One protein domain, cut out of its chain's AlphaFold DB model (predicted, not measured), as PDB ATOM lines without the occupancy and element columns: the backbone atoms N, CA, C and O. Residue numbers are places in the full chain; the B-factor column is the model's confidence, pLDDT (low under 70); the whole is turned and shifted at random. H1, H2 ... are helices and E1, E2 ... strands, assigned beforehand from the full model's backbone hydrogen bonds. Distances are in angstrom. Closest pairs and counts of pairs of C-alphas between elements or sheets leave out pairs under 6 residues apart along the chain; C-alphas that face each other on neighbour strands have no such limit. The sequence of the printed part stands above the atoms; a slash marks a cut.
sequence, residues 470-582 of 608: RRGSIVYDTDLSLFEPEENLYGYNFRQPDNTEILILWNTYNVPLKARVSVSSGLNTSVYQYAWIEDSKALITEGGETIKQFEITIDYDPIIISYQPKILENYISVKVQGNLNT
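AT A GLANCE: This is residues 470 to 582 of the 608 residues of an uncharacterized protein of Candidatus Lokiarchaeota archaeon (UniProt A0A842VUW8). The domain is a sandwich of two strongly twisted sheets, partly face to face, with strands E2, E3, E8, E5 and E6 in one layer and E1, E9, E4 and E7 in the other, their strands running nearly along each other. The edge strands E1 and E2 come near each other on one side, with the small helix H1 between them along the chain at one end of the sandwich, while the hairpin E5 and E6 makes the far edge of the larger sheet. The printed part has 113 residues with one named helix and nine named strands, in the order E1 H1 E2 E3 E4 E5 E6 E7 E8 E9; the order E2 E3 E8 E5 E6 is antiparallel throughout, and the order E1 E9 E4 E7 is mixed. The class is mostly strand, though under half of the residues are in named elements. The whole is compact, with a radius of gyration of the C-alphas of 13.7 A, and spans 37 by 32 by 25 A.

HOW THE PARTS SIT: E1, residues 474 to 478, is an edge strand and the parallel neighbour of E9, residues 572 to 576, at 23 degrees, with N 475 and O 572 2.8 A apart, within hydrogen-bond range. H1, residues 485 to 488, only grazes each of the two sheets. It is too short for an O i to N i+4 pair; its one O i to N i+3 pair is within range. E2, residues 489 to 495, and E3, residues 501 to 507, form a hairpin at 168 degrees, with N 492 and O 504 2.9 A apart. The closest C-alphas of E1 and E2, those of Ile 474 and Gly 491, are 7.2 A apart. E4, residues 513 to 519, is the antiparallel neighbour of E9, with N 516 and O 575 2.8 A apart. E5, residues 527 to 530, and E6, residues 537 to 540, form a hairpin, with N 529 and O 537 2.9 A apart. E7, residues 549 to 554, is antiparallel to E4 at 149 degrees, with N 515 and O 552 2.9 A apart. The closest C-alphas of E3 and E7, those of Trp 506 and Ile 554, are 5.6 A apart. E6 and E7 are only just apart, at 8.0 A. E8, residues 559 to 563, is antiparallel to E3, with N 503 and O 561 2.8 A apart, and to E5, with N 530 and O 560 3.0 A apart. E7 and E8 meet only through their link. In the sandwich, two sheets face to face, the facing parts are 10.0 A apart centre to centre and the best planes stand at 25 degrees, the strands of one at 14 degrees to those of the other.

IN THESE COORDINATES: E1 begins at C-alpha 474, (238.066, 153.184, 190.998), and is 12.9 A long. H1 measures 5.1 A. E2 is 20.3 A long, E3 20.1 A and E4 18.8 A; C-alpha 501, where E3 begins, is at (231.484, 162.239, 187.245). E5 measures 9.9 A, E6 8.8 A, E7 15.2 A and E8 13.1 A. E9, 12.8 A long, ends at C-alpha 576, (246.919, 156.892, 199.610).

THE WHOLE: The two C-alphas farthest apart, those of Pro 497 and Leu 580, are 41.5 A from each other. The printed part has no cut, and no link is long; E2 to E3, E3 to E4 and E7 to E8 are among the tight ones. The mean pLDDT of the printed part is 74.7. Low confidence, under 70, falls on 41 residues: 478 to 488, 509 to 510, 524 to 528, 530 to 547 and 578 to 582.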
ATOM      1  N   ARG A 470     229.158 153.754 188.489       90.56
ATOM      2  CA  ARG A 470     230.348 153.359 187.723       90.56
ATOM      3  C   ARG A 470     231.156 152.332 188.517       90.56
ATOM      4  O   ARG A 470     232.343 152.533 188.792       90.56
ATOM      5  N   ARG A 471     230.509 151.236 188.923       83.56
ATOM      6  CA  ARG A 471     231.145 150.168 189.710       83.56
ATOM      7  C   ARG A 471     232.416 149.661 189.013       83.56
ATOM      8  O   ARG A 471     232.420 149.438 187.806       83.56
ATOM      9  N   GLY A 472     233.503 149.519 189.772       83.50
ATOM     10  CA  GLY A 472     234.809 149.092 189.252       83.50
ATOM     11  C   GLY A 472     235.613 150.173 188.514       83.50
ATOM     12  O   GLY A 472     236.680 149.874 187.989       83.50
ATOM     13  N   SER A 473     235.147 151.429 188.472       86.88
ATOM     14  CA  SER A 473     235.906 152.534 187.859       86.88
ATOM     15  C   SER A 473     236.993 153.136 188.757       86.88
ATOM     16  O   SER A 473     237.775 153.959 188.281       86.88
ATOM     17  N   ILE A 474     237.058 152.735 190.031       87.62
ATOM     18  CA  ILE A 474     238.066 153.184 190.998       87.62
ATOM     19  C   ILE A 474     239.103 152.077 191.191       87.62
ATOM     20  O   ILE A 474     238.756 150.922 191.421       87.62
ATOM     21  N   VAL A 475     240.379 152.452 191.122       85.38
ATOM     22  CA  VAL A 475     241.537 151.600 191.390       85.38
ATOM     23  C   VAL A 475     242.292 152.182 192.580       85.38
ATOM     24  O   VAL A 475     242.813 153.299 192.507       85.38
ATOM     25  N   TYR A 476     242.370 151.432 193.673       81.44
ATOM     26  CA  TYR A 476     243.158 151.830 194.835       81.44
ATOM     27  C   TYR A 476     244.622 151.429 194.644       81.44
ATOM     28  O   TYR A 476     244.922 150.288 194.306       81.44
ATOM     29  N   ASP A 477     245.532 152.381 194.845       74.44
ATOM     30  CA  ASP A 477     246.975 152.135 194.908       74.44
ATOM     31  C   ASP A 477     247.456 152.465 196.323       74.44
ATOM     32  O   ASP A 477     247.328 153.597 196.800       74.44
ATOM     33  N   THR A 478     247.993 151.473 197.023       63.84
ATOM     34  CA  THR A 478     248.495 151.653 198.382       63.84
ATOM     35  C   THR A 478     249.953 151.251 198.457       63.84
ATOM     36  O   THR A 478     250.292 150.079 198.323       63.84
ATOM     37  N   ASP A 479     250.814 152.211 198.798       56.28
ATOM     38  CA  ASP A 479     252.225 151.946 199.124       56.28
ATOM     39  C   ASP A 479     252.387 151.229 200.490       56.28
ATOM     40  O   ASP A 479     253.500 150.962 200.945       56.28
ATOM     41  N   LEU A 480     251.279 150.935 201.178       54.25
ATOM     42  CA  LEU A 480     251.232 150.332 202.504       54.25
ATOM     43  C   LEU A 480     250.831 148.860 202.384       54.25
ATOM     44  O   LEU A 480     249.654 148.544 202.282       54.25
ATOM     45  N   SER A 481     251.796 147.949 202.494       47.03
ATOM     46  CA  SER A 481     251.581 146.490 202.454       47.03
ATOM     47  C   SER A 481     250.737 145.913 203.611       47.03
ATOM     48  O   SER A 481     250.664 144.699 203.752       47.03
ATOM     49  N   LEU A 482     250.195 146.768 204.486       45.47
ATOM     50  CA  LEU A 482     249.397 146.434 205.676       45.47
ATOM     51  C   LEU A 482     248.119 147.281 205.786       45.47
ATOM     52  O   LEU A 482     247.384 147.155 206.759       45.47
ATOM     53  N   PHE A 483     247.891 148.199 204.844       47.81
ATOM     54  CA  PHE A 483     246.619 148.895 204.726       47.81
ATOM     55  C   PHE A 483     245.849 148.134 203.662       47.81
ATOM     56  O   PHE A 483     246.280 148.125 202.513       47.81
ATOM     57  N   GLU A 484     244.767 147.467 204.042       52.75
ATOM     58  CA  GLU A 484     243.822 146.926 203.072       52.75
ATOM     59  C   GLU A 484     242.835 148.059 202.757       52.75
ATOM     60  O   GLU A 484     241.942 148.340 203.566       52.75
ATOM     61  N   PRO A 485     243.035 148.815 201.653       51.19
ATOM     62  CA  PRO A 485     242.150 149.921 201.298       51.19
ATOM     63  C   PRO A 485     240.726 149.429 201.059       51.19
ATOM     64  O   PRO A 485     239.794 150.180 201.311       51.19
ATOM     65  N   GLU A 486     240.566 148.172 200.645       51.94
ATOM     66  CA  GLU A 486     239.267 147.536 200.423       51.94
ATOM     67  C   GLU A 486     238.441 147.394 201.714       51.94
ATOM     68  O   GLU A 486     237.219 147.340 201.634       51.94
ATOM     69  N   GLU A 487     239.067 147.430 202.898       57.62
ATOM     70  CA  GLU A 487     238.358 147.372 204.186       57.62
ATOM     71  C   GLU A 487     238.155 148.751 204.846       57.62
ATOM     72  O   GLU A 487     237.291 148.914 205.709       57.62
ATOM     73  N   ASN A 488     238.944 149.762 204.459       67.69
ATOM     74  CA  ASN A 488     239.070 151.013 205.224       67.69
ATOM     75  C   ASN A 488     238.800 152.291 204.425       67.69
ATOM     76  O   ASN A 488     238.556 153.343 205.011       67.69
ATOM     77  N   LEU A 489     238.839 152.219 203.098       80.06
ATOM     78  CA  LEU A 489     238.589 153.341 202.210       80.06
ATOM     79  C   LEU A 489     237.400 153.013 201.314       80.06
ATOM     80  O   LEU A 489     237.454 152.134 200.458       80.06
ATOM     81  N   TYR A 490     236.336 153.779 201.487       83.50
ATOM     82  CA  TYR A 490     235.143 153.667 200.674       83.50
ATOM     83  C   TYR A 490     235.209 154.676 199.546       83.50
ATOM     84  O   TYR A 490     235.552 155.844 199.746       83.50
ATOM     85  N   GLY A 491     234.853 154.215 198.354       88.81
ATOM     86  CA  GLY A 491     234.826 155.052 197.176       88.81
ATOM     87  C   GLY A 491     233.773 154.603 196.195       88.81
ATOM     88  O   GLY A 491     233.713 153.441 195.794       88.81
ATOM     89  N   TYR A 492     232.958 155.568 195.799       90.88
ATOM     90  CA  TYR A 492     231.859 155.390 194.875       90.88
ATOM     91  C   TYR A 492     231.973 156.434 193.786       90.88
ATOM     92  O   TYR A 492     232.314 157.586 194.043       90.88
ATOM     93  N   ASN A 493     231.706 156.014 192.558       93.81
ATOM     94  CA  ASN A 493     231.740 156.900 191.416       93.81
ATOM     95  C   ASN A 493     230.442 156.754 190.633       93.81
ATOM     96  O   ASN A 493     229.991 155.631 190.387       93.81
ATOM     97  N   PHE A 494     229.861 157.877 190.236       93.38
ATOM     98  CA  PHE A 494     228.609 157.930 189.497       93.38
ATOM     99  C   PHE A 494     228.733 158.872 188.312       93.38
ATOM    100  O   PHE A 494     229.457 159.859 188.376       93.38
ATOM    101  N   ARG A 495     227.984 158.595 187.248       93.62
ATOM    102  CA  ARG A 495     227.938 159.436 186.054       93.62
ATOM    103  C   ARG A 495     226.557 160.034 185.854       93.62
ATOM    104  O   ARG A 495     225.594 159.287 185.695       93.62
ATOM    105  N   GLN A 496     226.490 161.356 185.785       92.31
ATOM    106  CA  GLN A 496     225.291 162.102 185.416       92.31
ATOM    107  C   GLN A 496     225.032 162.058 183.895       92.31
ATOM    108  O   GLN A 496     225.949 161.778 183.115       92.31
ATOM    109  N   PRO A 497     223.801 162.363 183.433       92.12
ATOM    110  CA  PRO A 497     223.455 162.363 182.004       92.12
ATOM    111  C   PRO A 497     224.296 163.312 181.134       92.12
ATOM    112  O   PRO A 497     224.456 163.078 179.937       92.12
ATOM    113  N   ASP A 498     224.847 164.371 181.723       90.81
ATOM    114  CA  ASP A 498     225.748 165.330 181.074       90.81
ATOM    115  C   ASP A 498     227.225 164.875 181.069       90.81
ATOM    116  O   ASP A 498     228.111 165.624 180.655       90.81
ATOM    117  N   ASN A 499     227.488 163.633 181.487       90.31
ATOM    118  CA  ASN A 499     228.803 163.016 181.671       90.31
ATOM    119  C   ASN A 499     229.650 163.588 182.814       90.31
ATOM    120  O   ASN A 499     230.831 163.243 182.907       90.31
ATOM    121  N   THR A 500     229.072 164.396 183.706       89.75
ATOM    122  CA  THR A 500     229.737 164.762 184.960       89.75
ATOM    123  C   THR A 500     229.936 163.499 185.800       89.75
ATOM    124  O   THR A 500     229.009 162.711 185.994       89.75
ATOM    125  N   GLU A 501     231.154 163.292 186.289       91.00
ATOM    126  CA  GLU A 501     231.484 162.239 187.245       91.00
ATOM    127  C   GLU A 501     231.386 162.787 188.666       91.00
ATOM    128  O   GLU A 501     231.902 163.870 188.952       91.00
ATOM    129  N   ILE A 502     230.760 162.018 189.552       92.44
ATOM    130  CA  ILE A 502     230.604 162.297 190.976       92.44
ATOM    131  C   ILE A 502     231.360 161.221 191.749       92.44
ATOM    132  O   ILE A 502     230.897 160.086 191.868       92.44
ATOM    133  N   LEU A 503     232.525 161.590 192.274       91.94
ATOM    134  CA  LEU A 503     233.363 160.751 193.119       91.94
ATOM    135  C   LEU A 503     233.091 161.072 194.587       91.94
ATOM    136  O   LEU A 503     233.301 162.199 195.026       91.94
ATOM    137  N   ILE A 504     232.670 160.071 195.349       91.75
ATOM    138  CA  ILE A 504     232.416 160.179 196.786       91.75
ATOM    139  C   ILE A 504     233.396 159.265 197.508       91.75
ATOM    140  O   ILE A 504     233.466 158.079 197.188       91.75
ATOM    141  N   LEU A 505     234.164 159.813 198.451       89.31
ATOM    142  CA  LEU A 505     235.200 159.090 199.194       89.31
ATOM    143  C   LEU A 505     235.054 159.328 200.698       89.31
ATOM    144  O   LEU A 505     234.813 160.460 201.111       89.31
ATOM    145  N   TRP A 506     235.266 158.299 201.514       86.50
ATOM    146  CA  TRP A 506     235.434 158.440 202.966       86.50
ATOM    147  C   TRP A 506     236.293 157.316 203.549       86.50
ATOM    148  O   TRP A 506     236.425 156.239 202.969       86.50
ATOM    149  N   ASN A 507     236.874 157.576 204.713       81.56
ATOM    150  CA  ASN A 507     237.610 156.613 205.523       81.56
ATOM    151  C   ASN A 507     236.708 156.072 206.648       81.56
ATOM    152  O   ASN A 507     235.815 156.767 207.126       81.56
ATOM    153  N   THR A 508     236.942 154.849 207.111       73.75
ATOM    154  CA  THR A 508     236.256 154.289 208.292       73.75
ATOM    155  C   THR A 508     236.763 154.870 209.607       73.75
ATOM    156  O   THR A 508     236.029 154.891 210.595       73.75
ATOM    157  N   TYR A 509     238.005 155.354 209.638       67.12
ATOM    158  CA  TYR A 509     238.621 155.914 210.838       67.12
ATOM    159  C   TYR A 509     238.552 157.445 210.870       67.12
ATOM    160  O   TYR A 509     238.744 158.102 209.852       67.12
ATOM    161  N   ASN A 510     238.442 158.012 212.078       65.38
ATOM    162  CA  ASN A 510     238.619 159.450 212.363       65.38
ATOM    163  C   ASN A 510     240.081 159.936 212.186       65.38
ATOM    164  O   ASN A 510     240.498 160.918 212.800       65.38
ATOM    165  N   VAL A 511     240.903 159.215 211.418       72.75
ATOM    166  CA  VAL A 511     242.275 159.618 211.099       72.75
ATOM    167  C   VAL A 511     242.303 160.036 209.631       72.75
ATOM    168  O   VAL A 511     242.179 159.170 208.761       72.75
ATOM    169  N   PRO A 512     242.508 161.329 209.332       78.44
ATOM    170  CA  PRO A 512     242.545 161.804 207.960       78.44
ATOM    171  C   PRO A 512     243.686 161.169 207.152       78.44
ATOM    172  O   PRO A 512     244.846 161.129 207.579       78.44
ATOM    173  N   LEU A 513     243.364 160.722 205.942       80.19
ATOM    174  CA  LEU A 513     244.277 160.139 204.966       80.19
ATOM    175  C   LEU A 513     244.577 161.157 203.874       80.19
ATOM    176  O   LEU A 513     243.672 161.657 203.213       80.19
ATOM    177  N   LYS A 514     245.856 161.430 203.613       84.44
ATOM    178  CA  LYS A 514     246.229 162.179 202.408       84.44
ATOM    179  C   LYS A 514     246.216 161.237 201.219       84.44
ATOM    180  O   LYS A 514     246.881 160.204 201.250       84.44
ATOM    181  N   ALA A 515     245.506 161.600 200.163       84.69
ATOM    182  CA  ALA A 515     245.453 160.820 198.941       84.69
ATOM    183  C   ALA A 515     245.705 161.696 197.716       84.69
ATOM    184  O   ALA A 515     245.370 162.879 197.672       84.69
ATOM    185  N   ARG A 516     246.307 161.086 196.700       87.31
ATOM    186  CA  ARG A 516     246.417 161.645 195.361       87.31
ATOM    187  C   ARG A 516     245.409 160.947 194.465       87.31
ATOM    188  O   ARG A 516     245.510 159.741 194.254       87.31
ATOM    189  N   VAL A 517     244.479 161.708 193.911       87.00
ATOM    190  CA  VAL A 517     243.512 161.217 192.929       87.00
ATOM    191  C   VAL A 517     244.053 161.507 191.542       87.00
ATOM    192  O   VAL A 517     244.465 162.631 191.265       87.00
ATOM    193  N   SER A 518     244.069 160.500 190.675       87.69
ATOM    194  CA  SER A 518     244.489 160.618 189.278       87.69
ATOM    195  C   SER A 518     243.384 160.122 188.357       87.69
ATOM    196  O   SER A 518     242.811 159.063 188.599       87.69
ATOM    197  N   VAL A 519     243.103 160.850 187.279       85.88
ATOM    198  CA  VAL A 519     242.102 160.452 186.278       85.88
ATOM    199  C   VAL A 519     242.821 160.051 185.000       85.88
ATOM    200  O   VAL A 519     243.581 160.844 184.442       85.88
ATOM    201  N   SER A 520     242.595 158.824 184.526       83.44
ATOM    202  CA  SER A 520     243.406 158.218 183.459       83.44
ATOM    203  C   SER A 520     243.421 159.009 182.147       83.44
ATOM    204  O   SER A 520     244.458 159.106 181.491       83.44
ATOM    205  N   SER A 521     242.294 159.626 181.784       79.44
ATOM    206  CA  SER A 521     242.154 160.453 180.581       79.44
ATOM    207  C   SER A 521     242.476 161.938 180.803       79.44
ATOM    208  O   SER A 521     242.586 162.694 179.835       79.44
ATOM    209  N   GLY A 522     242.689 162.356 182.055       76.81
ATOM    210  CA  GLY A 522     242.722 163.761 182.457       76.81
ATOM    211  C   GLY A 522     241.338 164.425 182.453       76.81
ATOM    212  O   GLY A 522     240.330 163.814 182.093       76.81
ATOM    213  N   LEU A 523     241.300 165.687 182.875       76.00
ATOM    214  CA  LEU A 523     240.071 166.459 183.087       76.00
ATOM    215  C   LEU A 523     239.877 167.551 182.029       76.00
ATOM    216  O   LEU A 523     240.853 168.148 181.568       76.00
ATOM    217  N   ASN A 524     238.616 167.817 181.674       64.06
ATOM    218  CA  ASN A 524     238.218 168.923 180.794       64.06
ATOM    219  C   ASN A 524     237.909 170.220 181.561       64.06
ATOM    220  O   ASN A 524     238.042 171.295 180.986       64.06
ATOM    221  N   THR A 525     237.489 170.128 182.828       63.19
ATOM    222  CA  THR A 525     236.995 171.266 183.627       63.19
ATOM    223  C   THR A 525     237.558 171.257 185.050       63.19
ATOM    224  O   THR A 525     238.298 170.351 185.440       63.19
ATOM    225  N   SER A 526     237.174 172.269 185.835       65.56
ATOM    226  CA  SER A 526     237.436 172.365 187.272       65.56
ATOM    227  C   SER A 526     236.924 171.166 188.071       65.56
ATOM    228  O   SER A 526     235.939 170.523 187.704       65.56
ATOM    229  N   VAL A 527     237.615 170.915 189.184       63.59
ATOM    230  CA  VAL A 527     237.245 169.942 190.213       63.59
ATOM    231  C   VAL A 527     236.592 170.704 191.359       63.59
ATOM    232  O   VAL A 527     237.221 171.606 191.923       63.59
ATOM    233  N   TYR A 528     235.365 170.341 191.719       64.12
ATOM    234  CA  TYR A 528     234.647 170.954 192.837       64.12
ATOM    235  C   TYR A 528     234.537 169.971 193.989       64.12
ATOM    236  O   TYR A 528     234.091 168.847 193.786       64.12
ATOM    237  N   GLN A 529     234.926 170.406 195.188       70.44
ATOM    238  CA  GLN A 529     234.596 169.715 196.425       70.44
ATOM    239  C   GLN A 529     233.360 170.370 197.033       70.44
ATOM    240  O   GLN A 529     233.350 171.577 197.298       70.44
ATOM    241  N   TYR A 530     232.330 169.572 197.278       59.84
ATOM    242  CA  TYR A 530     231.154 170.032 198.002       59.84
ATOM    243  C   TYR A 530     231.389 169.859 199.499       59.84
ATOM    244  O   TYR A 530     231.818 168.796 199.950       59.84
ATOM    245  N   ALA A 531     231.098 170.913 200.252       60.69
ATOM    246  CA  ALA A 531     230.970 170.876 201.695       60.69
ATOM    247  C   ALA A 531     229.564 171.382 202.041       60.69
ATOM    248  O   ALA A 531     229.032 172.282 201.398       60.69
ATOM    249  N   TRP A 532     228.930 170.755 203.026       61.34
ATOM    250  CA  TRP A 532     227.573 171.092 203.472       61.34
ATOM    251  C   TRP A 532     227.575 172.118 204.623       61.34
ATOM    252  O   TRP A 532     226.576 172.262 205.320       61.34
ATOM    253  N   ILE A 533     228.715 172.793 204.846       51.28
ATOM    254  CA  ILE A 533     228.985 173.688 205.994       51.28
ATOM    255  C   ILE A 533     229.819 174.898 205.569       51.28
ATOM    256  O   ILE A 533     229.535 176.020 205.975       51.28
ATOM    257  N   GLU A 534     230.826 174.673 204.727       48.78
ATOM    258  CA  GLU A 534     231.572 175.725 204.038       48.78
ATOM    259  C   GLU A 534     231.136 175.740 202.572       48.78
ATOM    260  O   GLU A 534     230.870 174.678 202.010       48.78
ATOM    261  N   ASP A 535     231.044 176.918 201.953       49.97
ATOM    262  CA  ASP A 535     230.708 177.034 200.532       49.97
ATOM    263  C   ASP A 535     231.526 176.042 199.689       49.97
ATOM    264  O   ASP A 535     232.726 175.846 199.921       49.97
ATOM    265  N   SER A 536     230.885 175.426 198.688       55.28
ATOM    266  CA  SER A 536     231.554 174.502 197.769       55.28
ATOM    267  C   SER A 536     232.837 175.131 197.234       55.28
ATOM    268  O   SER A 536     232.814 176.235 196.678       55.28
ATOM    269  N   LYS A 537     233.960 174.433 197.388       57.19
ATOM    270  CA  LYS A 537     235.279 174.986 197.098       57.19
ATOM    271  C   LYS A 537     235.823 174.365 195.823       57.19
ATOM    272  O   LYS A 537     235.862 173.144 195.672       57.19
ATOM    273  N   ALA A 538     236.274 175.207 194.899       54.09
ATOM    274  CA  ALA A 538     237.042 174.730 193.759       54.09
ATOM    275  C   ALA A 538     238.388 174.194 194.270       54.09
ATOM    276  O   ALA A 538     239.178 174.944 194.847       54.09
ATOM    277  N   LEU A 539     238.646 172.902 194.061       56.97
ATOM    278  CA  LEU A 539     239.939 172.288 194.366       56.97
ATOM    279  C   LEU A 539     240.991 172.706 193.339       56.97
ATOM    280  O   LEU A 539     242.157 172.889 193.684       56.97
ATOM    281  N   ILE A 540     240.574 172.872 192.079       58.50
ATOM    282  CA  ILE A 540     241.414 173.392 190.998       58.50
ATOM    283  C   ILE A 540     240.574 174.283 190.077       58.50
ATOM    284  O   ILE A 540     239.507 173.882 189.605       58.50
ATOM    285  N   THR A 541     241.064 175.492 189.805       52.19
ATOM    286  CA  THR A 541     240.437 176.470 188.905       52.19
ATOM    287  C   THR A 541     240.961 176.346 187.472       52.19
ATOM    288  O   THR A 541     242.086 175.899 187.246       52.19
ATOM    289  N   GLU A 542     240.118 176.702 186.494       48.75
ATOM    290  CA  GLU A 542     240.433 176.667 185.060       48.75
ATOM    291  C   GLU A 542     241.775 177.334 184.742       48.75
ATOM    292  O   GLU A 542     241.992 178.516 185.003       48.75
ATOM    293  N   GLY A 543     242.667 176.561 184.125       45.50
ATOM    294  CA  GLY A 543     243.990 177.022 183.731       45.50
ATOM    295  C   GLY A 543     244.450 176.445 182.403       45.50
ATOM    296  O   GLY A 543     245.625 176.154 182.288       45.50
ATOM    297  N   GLY A 544     243.560 176.200 181.430       50.38
ATOM    298  CA  GLY A 544     243.895 175.785 180.050       50.38
ATOM    299  C   GLY A 544     244.683 174.471 179.860       50.38
ATOM    300  O   GLY A 544     244.755 173.959 178.744       50.38
ATOM    301  N   GLU A 545     245.255 173.901 180.919       55.78
ATOM    302  CA  GLU A 545     246.061 172.691 180.927       55.78
ATOM    303  C   GLU A 545     245.242 171.500 181.433       55.78
ATOM    304  O   GLU A 545     244.450 171.600 182.370       55.78
ATOM    305  N   THR A 546     245.441 170.336 180.809       63.66
ATOM    306  CA  THR A 546     244.817 169.082 181.246       63.66
ATOM    307  C   THR A 546     245.337 168.695 182.630       63.66
ATOM    308  O   THR A 546     246.471 168.229 182.767       63.66
ATOM    309  N   ILE A 547     244.488 168.816 183.650       66.88
ATOM    310  CA  ILE A 547     244.769 168.317 184.998       66.88
ATOM    311  C   ILE A 547     244.688 166.790 184.970       66.88
ATOM    312  O   ILE A 547     243.686 166.217 184.540       66.88
ATOM    313  N   LYS A 548     245.754 166.122 185.418       74.94
ATOM    314  CA  LYS A 548     245.815 164.651 185.499       74.94
ATOM    315  C   LYS A 548     245.659 164.110 186.915       74.94
ATOM    316  O   LYS A 548     245.269 162.957 187.070       74.94
ATOM    317  N   GLN A 549     245.984 164.918 187.922       82.81
ATOM    318  CA  GLN A 549     245.978 164.508 189.320       82.81
ATOM    319  C   GLN A 549     245.771 165.697 190.260       82.81
ATOM    320  O   GLN A 549     246.140 166.822 189.917       82.81
ATOM    321  N   PHE A 550     245.241 165.429 191.449       83.75
ATOM    322  CA  PHE A 550     245.063 166.402 192.524       83.75
ATOM    323  C   PHE A 550     245.186 165.730 193.896       83.75
ATOM    324  O   PHE A 550     245.054 164.511 194.013       83.75
ATOM    325  N   GLU A 551     245.511 166.513 194.925       84.56
ATOM    326  CA  GLU A 551     245.651 166.016 196.298       84.56
ATOM    327  C   GLU A 551     244.412 166.352 197.120       84.56
ATOM    328  O   GLU A 551     243.843 167.435 196.991       84.56
ATOM    329  N   ILE A 552     244.010 165.408 197.964       85.56
ATOM    330  CA  ILE A 552     242.852 165.504 198.848       85.56
ATOM    331  C   ILE A 552     243.187 164.918 200.215       85.56
ATOM    332  O   ILE A 552     244.096 164.095 200.362       85.56
ATOM    333  N   THR A 553     242.401 165.318 201.204       84.12
ATOM    334  CA  THR A 553     242.356 164.664 202.507       84.12
ATOM    335  C   THR A 553     241.031 163.919 202.603       84.12
ATOM    336  O   THR A 553     239.978 164.532 202.462       84.12
ATOM    337  N   ILE A 554     241.093 162.606 202.804       84.00
ATOM    338  CA  ILE A 554     239.941 161.727 202.993       84.00
ATOM    339  C   ILE A 554     239.825 161.456 204.487       84.00
ATOM    340  O   ILE A 554     240.747 160.902 205.081       84.00
ATOM    341  N   ASP A 555     238.718 161.852 205.090       81.75
ATOM    342  CA  ASP A 555     238.441 161.631 206.508       81.75
ATOM    343  C   ASP A 555     237.193 160.752 206.659       81.75
ATOM    344  O   ASP A 555     236.663 160.229 205.675       81.75
ATOM    345  N   TYR A 556     236.730 160.574 207.890       80.06
ATOM    346  CA  TYR A 556     235.457 159.945 208.192       80.06
ATOM    347  C   TYR A 556     234.281 160.646 207.506       80.06
ATOM    348  O   TYR A 556     233.362 159.973 207.043       80.06
ATOM    349  N   ASP A 557     234.299 161.977 207.415       84.00
ATOM    350  CA  ASP A 557     233.262 162.706 206.687       84.00
ATOM    351  C   ASP A 557     233.464 162.567 205.174       84.00
ATOM    352  O   ASP A 557     234.577 162.786 204.682       84.00
ATOM    353  N   PRO A 558     232.407 162.218 204.419       86.75
ATOM    354  CA  PRO A 558     232.513 162.058 202.985       86.75
ATOM    355  C   PRO A 558     232.951 163.332 202.293       86.75
ATOM    356  O   PRO A 558     232.416 164.413 202.517       86.75
ATOM    357  N   ILE A 559     233.869 163.189 201.357       87.62
ATOM    358  CA  ILE A 559     234.127 164.229 200.376       87.62
ATOM    359  C   ILE A 559     233.378 163.867 199.100       87.62
ATOM    360  O   ILE A 559     233.443 162.729 198.635       87.62
ATOM    361  N   ILE A 560     232.664 164.837 198.536       87.62
ATOM    362  CA  ILE A 560     231.999 164.699 197.241       87.62
ATOM    363  C   ILE A 560     232.750 165.575 196.251       87.62
ATOM    364  O   ILE A 560     232.919 166.774 196.480       87.62
ATOM    365  N   ILE A 561     233.204 164.970 195.163       88.12
ATOM    366  CA  ILE A 561     233.999 165.608 194.127       88.12
ATOM    367  C   ILE A 561     233.266 165.476 192.796       88.12
ATOM    368  O   ILE A 561     232.995 164.357 192.366       88.12
ATOM    369  N   SER A 562     233.001 166.592 192.116       86.88
ATOM    370  CA  SER A 562     232.532 166.567 190.726       86.88
ATOM    371  C   SER A 562     233.637 166.954 189.749       86.88
ATOM    372  O   SER A 562     234.469 167.826 190.031       86.88
ATOM    373  N   TYR A 563     233.668 166.284 188.597       85.88
ATOM    374  CA  TYR A 563     234.598 166.589 187.514       85.88
ATOM    375  C   TYR A 563     234.072 166.115 186.151       85.88
ATOM    376  O   TYR A 563     233.291 165.171 186.062       85.88
ATOM    377  N   GLN A 564     234.545 166.732 185.066       86.69
ATOM    378  CA  GLN A 564     234.266 166.287 183.695       86.69
ATOM    379  C   GLN A 564     235.482 165.556 183.108       86.69
ATOM    380  O   GLN A 564     236.547 166.173 182.937       86.69
ATOM    381  N   PRO A 565     235.372 164.253 182.792       84.31
ATOM    382  CA  PRO A 565     236.474 163.505 182.214       84.31
ATOM    383  C   PRO A 565     236.692 163.894 180.751       84.31
ATOM    384  O   PRO A 565     235.760 164.209 180.013       84.31
ATOM    385  N   LYS A 566     237.939 163.806 180.286       83.12
ATOM    386  CA  LYS A 566     238.259 164.053 178.874       83.12
ATOM    387  C   LYS A 566     237.708 162.978 177.934       83.12
ATOM    388  O   LYS A 566     237.392 163.260 176.781       83.12
ATOM    389  N   ILE A 567     237.644 161.740 178.421       84.88
ATOM    390  CA  ILE A 567     237.143 160.560 177.707       84.88
ATOM    391  C   ILE A 567     236.249 159.777 178.666       84.88
ATOM    392  O   ILE A 567     236.618 159.597 179.826       84.88
ATOM    393  N   LEU A 568     235.118 159.275 178.164       84.19
ATOM    394  CA  LEU A 568     234.099 158.559 178.942       84.19
ATOM    395  C   LEU A 568     234.553 157.186 179.469       84.19
ATOM    396  O   LEU A 568     233.961 156.636 180.394       84.19
ATOM    397  N   GLU A 569     235.588 156.592 178.893       84.00
ATOM    398  CA  GLU A 569     236.168 155.315 179.329       84.00
ATOM    399  C   GLU A 569     237.366 155.562 180.255       84.00
ATOM    400  O   GLU A 569     238.459 155.034 180.066       84.00
ATOM    401  N   ASN A 570     237.179 156.432 181.248       82.38
ATOM    402  CA  ASN A 570     238.184 156.726 182.259       82.38
ATOM    403  C   ASN A 570     238.060 155.797 183.473       82.38
ATOM    404  O   ASN A 570     236.992 155.261 183.783       82.38
ATOM    405  N   TYR A 571     239.175 155.680 184.185       85.69
ATOM    406  CA  TYR A 571     239.236 155.143 185.535       85.69
ATOM    407  C   TYR A 571     239.899 156.172 186.450       85.69
ATOM    408  O   TYR A 571     240.691 157.016 186.007       85.69
ATOM    409  N   ILE A 572     239.550 156.095 187.726       87.50
ATOM    410  CA  ILE A 572     240.095 156.913 188.800       87.50
ATOM    411  C   ILE A 572     241.101 156.051 189.546       87.50
ATOM    412  O   ILE A 572     240.780 154.944 189.961       87.50
ATOM    413  N   SER A 573     242.314 156.553 189.740       87.75
ATOM    414  CA  SER A 573     243.260 155.966 190.680       87.75
ATOM    415  C   SER A 573     243.299 156.811 191.944       87.75
ATOM    416  O   SER A 573     243.514 158.021 191.866       87.75
ATOM    417  N   VAL A 574     243.088 156.186 193.098       86.00
ATOM    418  CA  VAL A 574     243.226 156.830 194.408       86.00
ATOM    419  C   VAL A 574     244.459 156.248 195.079       86.00
ATOM    420  O   VAL A 574     244.452 155.096 195.512       86.00
ATOM    421  N   LYS A 575     245.528 157.046 195.146       86.25
ATOM    422  CA  LYS A 575     246.783 156.658 195.789       86.25
ATOM    423  C   LYS A 575     246.881 157.259 197.184       86.25
ATOM    424  O   LYS A 575     247.099 158.466 197.314       86.25
ATOM    425  N   VAL A 576     246.753 156.436 198.221       80.38
ATOM    426  CA  VAL A 576     246.919 156.892 199.610       80.38
ATOM    427  C   VAL A 576     248.405 157.114 199.885       80.38
ATOM    428  O   VAL A 576     249.234 156.226 199.687       80.38
ATOM    429  N   GLN A 577     248.755 158.315 200.336       75.75
ATOM    430  CA  GLN A 577     250.121 158.658 200.706       75.75
ATOM    431  C   GLN A 577     250.407 158.095 202.099       75.75
ATOM    432  O   GLN A 577     249.766 158.486 203.076       75.75
ATOM    433  N   GLY A 578     251.380 157.190 202.206       63.47
ATOM    434  CA  GLY A 578     251.808 156.667 203.500       63.47
ATOM    435  C   GLY A 578     252.344 157.793 204.382       63.47
ATOM    436  O   GLY A 578     253.417 158.334 204.118       63.47
ATOM    437  N   ASN A 579     251.616 158.153 205.440       59.72
ATOM    438  CA  ASN A 579     252.147 159.002 206.503       59.72
ATOM    439  C   ASN A 579     252.534 158.116 207.706       59.72
ATOM    440  O   ASN A 579     251.884 157.100 207.976       59.72
ATOM    441  N   LEU A 580     253.604 158.482 208.422       54.22
ATOM    442  CA  LEU A 580     254.126 157.710 209.557       54.22
ATOM    443  C   LEU A 580     253.048 157.476 210.634       54.22
ATOM    444  O   LEU A 580     252.987 156.395 211.200       54.22
ATOM    445  N   ASN A 581     252.150 158.437 210.863       55.41
ATOM    446  CA  ASN A 581     251.057 158.328 211.834       55.41
ATOM    447  C   ASN A 581     249.981 157.317 211.404       55.41
ATOM    448  O   ASN A 581     249.500 156.572 212.247       55.41
ATOM    449  N   THR A 582     249.651 157.229 210.113       54.91
ATOM    450  CA  THR A 582     248.767 156.193 209.548       54.91
ATOM    451  C   THR A 582     249.341 154.802 209.761       54.91
ATOM    452  O   THR A 582     248.623 153.910 210.193       54.91
TER     453      THR A 582